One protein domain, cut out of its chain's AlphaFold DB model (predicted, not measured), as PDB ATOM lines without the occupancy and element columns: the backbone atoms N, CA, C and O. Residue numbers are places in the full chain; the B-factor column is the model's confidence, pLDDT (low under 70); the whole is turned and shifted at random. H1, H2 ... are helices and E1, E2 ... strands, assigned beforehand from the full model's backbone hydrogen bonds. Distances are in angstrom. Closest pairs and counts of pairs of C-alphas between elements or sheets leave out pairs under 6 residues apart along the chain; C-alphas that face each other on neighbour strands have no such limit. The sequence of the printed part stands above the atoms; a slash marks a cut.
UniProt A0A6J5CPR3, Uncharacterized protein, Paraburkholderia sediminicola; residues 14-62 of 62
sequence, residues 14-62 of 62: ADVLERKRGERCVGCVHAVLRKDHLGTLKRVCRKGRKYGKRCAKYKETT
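This is residues 14 to 62 of the 62 residues of an uncharacterized protein of Paraburkholderia sediminicola (UniProt A0A6J5CPR3). Little regular structure is present: a small two-strand hairpin, E1 and E2, with one short helix, H1, towards one end and a long unnamed tail that loops away from E2 and folds back to the other end. The printed part has 49 residues, with one named helix and two named strands in the order H1, E1, E2 along the chain; E1 and E2 make an antiparallel sheet of two strands, and the class is mixed, helices and strands, with only 18 of the 49 printed residues in named elements. The whole is compact, with a radius of gyration of the C-alphas of 10.7 A, and flat, spanning 30 by 22 by 12 A.

H1, residues 14 to 21, begins at C-alpha 14 (-49.382, -14.771, -34.545) and measures 10.5 A. E1, residues 31 to 35, measures 12.8 A. E2, residues 41 to 45, measures 12.9 A and ends at C-alpha 45 (-49.569, -12.797, -16.118).

E1 and E2 form a hairpin, antiparallel at 140 degrees. N 32 and O 44 are within hydrogen-bond range at 2.8 A. H1 and E2 are apart. In H1 every O i to N i+4 pair is within hydrogen-bond range.

The two farthest C-alphas, of Ala 14 and Thr 62, are 32.3 A apart. The printed part has no cut and no long link. Mean pLDDT of the printed part is 71.8; residues 15 to 26, 37, 47 to 53 and 62 are under 70.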
ATOM      1  N   ALA A  14     -48.768 -14.378 -35.807       72.62
ATOM      2  CA  ALA A  14     -49.382 -14.771 -34.545       72.62
ATOM      3  C   ALA A  14     -48.320 -15.117 -33.490       72.62
ATOM      4  O   ALA A  14     -48.471 -14.722 -32.333       72.62
ATOM      5  N   ASP A  15     -47.210 -15.755 -33.876       66.56
ATOM      6  CA  ASP A  15     -46.097 -16.062 -32.962       66.56
ATOM      7  C   ASP A  15     -45.398 -14.777 -32.479       66.56
ATOM      8  O   ASP A  15     -45.089 -14.620 -31.293       66.56
ATOM      9  N   VAL A  16     -45.222 -13.796 -33.373       69.69
ATOM     10  CA  VAL A  16     -44.675 -12.469 -33.030       69.69
ATOM     11  C   VAL A  16     -45.594 -11.728 -32.051       69.69
ATOM     12  O   VAL A  16     -45.120 -11.115 -31.085       69.69
ATOM     13  N   LEU A  17     -46.912 -11.805 -32.259       68.06
ATOM     14  CA  LEU A  17     -47.920 -11.229 -31.366       68.06
ATOM     15  C   LEU A  17     -47.942 -11.911 -29.989       68.06
ATOM     16  O   LEU A  17     -47.910 -11.207 -28.974       68.06
ATOM     17  N   GLU A  18     -47.937 -13.245 -29.937       66.31
ATOM     18  CA  GLU A  18     -47.849 -14.039 -28.698       66.31
ATOM     19  C   GLU A  18     -46.591 -13.668 -27.895       66.31
ATOM     20  O   GLU A  18     -46.651 -13.435 -26.680       66.31
ATOM     21  N   ARG A  19     -45.436 -13.537 -28.565       64.88
ATOM     22  CA  ARG A  19     -44.175 -13.124 -27.922       64.88
ATOM     23  C   ARG A  19     -44.254 -11.706 -27.365       64.88
ATOM     24  O   ARG A  19     -43.883 -11.490 -26.206       64.88
ATOM     25  N   LYS A  20     -44.765 -10.746 -28.148       63.19
ATOM     26  CA  LYS A  20     -44.940  -9.348 -27.705       63.19
ATOM     27  C   LYS A  20     -45.884  -9.229 -26.512       63.19
ATOM     28  O   LYS A  20     -45.672  -8.365 -25.661       63.19
ATOM     29  N   ARG A  21     -46.894 -10.094 -26.401       62.91
ATOM     30  CA  ARG A  21     -47.840 -10.062 -25.277       62.91
ATOM     31  C   ARG A  21     -47.226 -10.489 -23.938       62.91
ATOM     32  O   ARG A  21     -47.788 -10.163 -22.891       62.91
ATOM     33  N   GLY A  22     -46.058 -11.142 -23.923       56.62
ATOM     34  CA  GLY A  22     -45.292 -11.381 -22.692       56.62
ATOM     35  C   GLY A  22     -46.064 -12.187 -21.636       56.62
ATOM     36  O   GLY A  22     -45.935 -11.939 -20.437       56.62
ATOM     37  N   GLU A  23     -46.898 -13.133 -22.060       60.97
ATOM     38  CA  GLU A  23     -48.046 -13.593 -21.271       60.97
ATOM     39  C   GLU A  23     -47.757 -14.549 -20.105       60.97
ATOM     40  O   GLU A  23     -48.667 -14.859 -19.342       60.97
ATOM     41  N   ARG A  24     -46.537 -15.035 -19.867       62.75
ATOM     42  CA  ARG A  24     -46.422 -16.291 -19.095       62.75
ATOM     43  C   ARG A  24     -45.730 -16.164 -17.741       62.75
ATOM     44  O   ARG A  24     -44.542 -16.421 -17.613       62.75
ATOM     45  N   CYS A  25     -46.487 -15.890 -16.683       62.34
ATOM     46  CA  CYS A  25     -46.144 -16.373 -15.336       62.34
ATOM     47  C   CYS A  25     -47.097 -17.520 -14.980       62.34
ATOM     48  O   CYS A  25     -48.006 -17.343 -14.173       62.34
ATOM     49  N   VAL A  26     -46.927 -18.664 -15.648       65.44
ATOM     50  CA  VAL A  26     -47.685 -19.890 -15.350       65.44
ATOM     51  C   VAL A  26     -47.414 -20.290 -13.894       65.44
ATOM     52  O   VAL A  26     -46.275 -20.187 -13.436       65.44
ATOM     53  N   GLY A  27     -48.466 -20.658 -13.157       70.56
ATOM     54  CA  GLY A  27     -48.381 -20.994 -11.729       70.56
ATOM     55  C   GLY A  27     -48.290 -19.792 -10.782       70.56
ATOM     56  O   GLY A  27     -47.882 -19.956  -9.642       70.56
ATOM     57  N   CYS A  28     -48.617 -18.576 -11.240       81.38
ATOM     58  CA  CYS A  28     -48.672 -17.398 -10.375       81.38
ATOM     59  C   CYS A  28     -50.088 -17.150  -9.835       81.38
ATOM     60  O   CYS A  28     -51.036 -17.118 -10.621       81.38
ATOM     61  N   VAL A  29     -50.225 -16.822  -8.545       81.56
ATOM     62  CA  VAL A  29     -51.505 -16.384  -7.935       81.56
ATOM     63  C   VAL A  29     -52.088 -15.123  -8.591       81.56
ATOM     64  O   VAL A  29     -53.286 -14.880  -8.536       81.56
ATOM     65  N   HIS A  30     -51.247 -14.304  -9.229       77.69
ATOM     66  CA  HIS A  30     -51.658 -13.082  -9.930       77.69
ATOM     67  C   HIS A  30     -51.946 -13.307 -11.422       77.69
ATOM     68  O   HIS A  30     -52.066 -12.337 -12.182       77.69
ATOM     69  N   ALA A  31     -51.974 -14.563 -11.875       80.44
ATOM     70  CA  ALA A  31     -52.366 -14.884 -13.236       80.44
ATOM     71  C   ALA A  31     -53.874 -14.657 -13.419       80.44
ATOM     72  O   ALA A  31     -54.679 -14.995 -12.558       80.44
ATOM     73  N   VAL A  32     -54.250 -14.079 -14.554       79.44
ATOM     74  CA  VAL A  32     -55.639 -13.823 -14.947       79.44
ATOM     75  C   VAL A  32     -55.972 -14.657 -16.172       79.44
ATOM     76  O   VAL A  32     -55.099 -14.927 -16.995       79.44
ATOM     77  N   LEU A  33     -57.228 -15.065 -16.316       82.25
ATOM     78  CA  LEU A  33     -57.686 -15.678 -17.557       82.25
ATOM     79  C   LEU A  33     -57.833 -14.586 -18.620       82.25
ATOM     80  O   LEU A  33     -58.554 -13.610 -18.419       82.25
ATOM     81  N   ARG A  34     -57.142 -14.747 -19.748       77.19
ATOM     82  CA  ARG A  34     -57.375 -13.955 -20.956       77.19
ATOM     83  C   ARG A  34     -57.753 -14.859 -22.109       77.19
ATOM     84  O   ARG A  34     -57.292 -15.992 -22.212       77.19
ATOM     85  N   LYS A  35     -58.596 -14.311 -22.976       79.31
ATOM     86  CA  LYS A  35     -58.959 -14.927 -24.238       79.31
ATOM     87  C   LYS A  35     -57.846 -14.674 -25.251       79.31
ATOM     88  O   LYS A  35     -57.448 -13.528 -25.479       79.31
ATOM     89  N   ASP A  36     -57.335 -15.762 -25.796       71.88
ATOM     90  CA  ASP A  36     -56.408 -15.783 -26.912       71.88
ATOM     91  C   ASP A  36     -57.104 -15.316 -28.203       71.88
ATOM     92  O   ASP A  36     -58.332 -15.208 -28.259       71.88
ATOM     93  N   HIS A  37     -56.328 -15.044 -29.247       68.19
ATOM     94  CA  HIS A  37     -56.817 -14.633 -30.567       68.19
ATOM     95  C   HIS A  37     -57.667 -15.747 -31.195       68.19
ATOM     96  O   HIS A  37     -58.654 -15.470 -31.867       68.19
ATOM     97  N   LEU A  38     -57.332 -17.002 -30.882       74.69
ATOM     98  CA  LEU A  38     -58.083 -18.198 -31.280       74.69
ATOM     99  C   LEU A  38     -59.298 -18.482 -30.380       74.69
ATOM    100  O   LEU A  38     -59.987 -19.485 -30.533       74.69
ATOM    101  N   GLY A  39     -59.568 -17.617 -29.402       75.88
ATOM    102  CA  GLY A  39     -60.721 -17.729 -28.517       75.88
ATOM    103  C   GLY A  39     -60.537 -18.649 -27.308       75.88
ATOM    104  O   GLY A  39     -61.416 -18.690 -26.447       75.88
ATOM    105  N   THR A  40     -59.400 -19.334 -27.193       81.38
ATOM    106  CA  THR A  40     -59.059 -20.172 -26.036       81.38
ATOM    107  C   THR A  40     -58.761 -19.316 -24.805       81.38
ATOM    108  O   THR A  40     -58.057 -18.312 -24.889       81.38
ATOM    109  N   LEU A  41     -59.262 -19.711 -23.633       79.88
ATOM    110  CA  LEU A  41     -58.897 -19.062 -22.373       79.88
ATOM    111  C   LEU A  41     -57.552 -19.601 -21.875       79.88
ATOM    112  O   LEU A  41     -57.424 -20.783 -21.564       79.88
ATOM    113  N   LYS A  42     -56.556 -18.724 -21.753       77.94
ATOM    114  CA  LYS A  42     -55.243 -19.032 -21.173       77.94
ATOM    115  C   LYS A  42     -55.049 -18.237 -19.880       77.94
ATOM    116  O   LYS A  42     -55.436 -17.071 -19.788       77.94
ATOM    117  N   ARG A  43     -54.423 -18.848 -18.865       75.44
ATOM    118  CA  ARG A  43     -53.946 -18.106 -17.682       75.44
ATOM    119  C   ARG A  43     -52.670 -17.359 -18.043       75.44
ATOM    120  O   ARG A  43     -51.654 -17.977 -18.350       75.44
ATOM    121  N   VAL A  44     -52.717 -16.038 -17.946       75.81
ATOM    122  CA  VAL A  44     -51.618 -15.147 -18.304       75.81
ATOM    123  C   VAL A  44     -51.240 -14.234 -17.147       75.81
ATOM    124  O   VAL A  44     -52.047 -13.932 -16.270       75.81
ATOM    125  N   CYS A  45     -49.995 -13.769 -17.116       76.44
ATOM    126  CA  CYS A  45     -49.569 -12.797 -16.118       76.44
ATOM    127  C   CYS A  45     -50.310 -11.474 -16.327       76.44
ATOM    128  O   CYS A  45     -50.165 -10.859 -17.381       76.44
ATOM    129  N   ARG A  46     -50.992 -10.961 -15.294       70.44
ATOM    130  CA  ARG A  46     -51.625  -9.630 -15.346       70.44
ATOM    131  C   ARG A  46     -50.643  -8.507 -15.713       70.44
ATOM    132  O   ARG A  46     -51.045  -7.518 -16.311       70.44
ATOM    133  N   LYS A  47     -49.373  -8.640 -15.321       69.25
ATOM    134  CA  LYS A  47     -48.325  -7.626 -15.527       69.25
ATOM    135  C   LYS A  47     -47.497  -7.850 -16.804       69.25
ATOM    136  O   LYS A  47     -46.796  -6.938 -17.224       69.25
ATOM    137  N   GLY A  48     -47.557  -9.044 -17.392       64.44
ATOM    138  CA  GLY A  48     -46.644  -9.472 -18.454       64.44
ATOM    139  C   GLY A  48     -45.203  -9.737 -17.975       64.44
ATOM    140  O   GLY A  48     -44.853  -9.522 -16.808       64.44
ATOM    141  N   ARG A  49     -44.357 -10.232 -18.885       63.12
ATOM    142  CA  ARG A  49     -42.905 -10.395 -18.708       63.12
ATOM    143  C   ARG A  49     -42.160  -9.251 -19.386       63.12
ATOM    144  O   ARG A  49     -42.263  -9.077 -20.595       63.12
ATOM    145  N   LYS A  50     -41.321  -8.535 -18.634       61.94
ATOM    146  CA  LYS A  50     -40.315  -7.645 -19.228       61.94
ATOM    147  C   LYS A  50     -39.131  -8.514 -19.667       61.94
ATOM    148  O   LYS A  50     -38.511  -9.150 -18.814       61.94
ATOM    149  N   TYR A  51     -38.851  -8.584 -20.968       66.75
ATOM    150  CA  TYR A  51     -37.704  -9.320 -21.535       66.75
ATOM    151  C   TYR A  51     -37.613 -10.798 -21.108       66.75
ATOM    152  O   TYR A  51     -36.552 -11.286 -20.728       66.75
ATOM    153  N   GLY A  52     -38.741 -11.515 -21.067       64.19
ATOM    154  CA  GLY A  52     -38.736 -12.948 -20.743       64.19
ATOM    155  C   GLY A  52     -38.491 -13.307 -19.268       64.19
ATOM    156  O   GLY A  52     -38.553 -14.490 -18.933       64.19
ATOM    157  N   LYS A  53     -38.322 -12.339 -18.353       68.69
ATOM    158  CA  LYS A  53     -38.175 -12.591 -16.903       68.69
ATOM    159  C   LYS A  53     -39.531 -12.681 -16.184       68.69
ATOM    160  O   LYS A  53     -40.491 -12.017 -16.581       68.69
ATOM    161  N   ARG A  54     -39.618 -13.490 -15.113       72.56
ATOM    162  CA  ARG A  54     -40.796 -13.511 -14.216       72.56
ATOM    163  C   ARG A  54     -41.001 -12.114 -13.619       72.56
ATOM    164  O   ARG A  54     -40.037 -11.386 -13.380       72.56
ATOM    165  N   CYS A  55     -42.251 -11.715 -13.395       75.44
ATOM    166  CA  CYS A  55     -42.521 -10.415 -12.793       75.44
ATOM    167  C   CYS A  55     -42.129 -10.420 -11.303       75.44
ATOM    168  O   CYS A  55     -42.249 -11.439 -10.632       75.44
ATOM    169  N   ALA A  56     -41.728  -9.271 -10.754       77.56
ATOM    170  CA  ALA A  56     -41.337  -9.149  -9.339       77.56
ATOM    171  C   ALA A  56     -42.457  -9.484  -8.329       77.56
ATOM    172  O   ALA A  56     -42.201  -9.615  -7.143       77.56
ATOM    173  N   LYS A  57     -43.708  -9.601  -8.794       76.25
ATOM    174  CA  LYS A  57     -44.858 -10.008  -7.977       76.25
ATOM    175  C   LYS A  57     -45.155 -11.505  -8.093       76.25
ATOM    176  O   LYS A  57     -46.216 -11.926  -7.666       76.25
ATOM    177  N   TYR A  58     -44.296 -12.300  -8.729       79.44
ATOM    178  CA  TYR A  58     -44.529 -13.733  -8.871       79.44
ATOM    179  C   TYR A  58     -44.653 -14.401  -7.495       79.44
ATOM    180  O   TYR A  58     -43.768 -14.257  -6.656       79.44
ATOM    181  N   LYS A  59     -45.747 -15.133  -7.292       81.19
ATOM    182  CA  LYS A  59     -45.990 -15.983  -6.125       81.19
ATOM    183  C   LYS A  59     -46.592 -17.284  -6.615       81.19
ATOM    184  O   LYS A  59     -47.566 -17.232  -7.365       81.19
ATOM    185  N   GLU A  60     -46.001 -18.399  -6.217       81.81
ATOM    186  CA  GLU A  60     -46.462 -19.728  -6.601       81.81
ATOM    187  C   GLU A  60     -47.853 -20.001  -6.011       81.81
ATOM    188  O   GLU A  60     -48.123 -19.660  -4.859       81.81
ATOM    189  N   THR A  61     -48.760 -20.546  -6.818       72.94
ATOM    190  CA  THR A  61     -49.991 -21.171  -6.312       72.94
ATOM    191  C   THR A  61     -49.605 -22.511  -5.697       72.94
ATOM    192  O   THR A  61     -49.414 -23.465  -6.447       72.94
ATOM    193  N   THR A  62     -49.424 -22.534  -4.373       64.50
ATOM    194  CA  THR A  62     -49.371 -23.761  -3.561       64.50
ATOM    195  C   THR A  62     -50.665 -24.554  -3.700       64.50
ATOM    196  O   THR A  62     -51.733 -23.907  -3.813       64.50
TER     197      THR A  62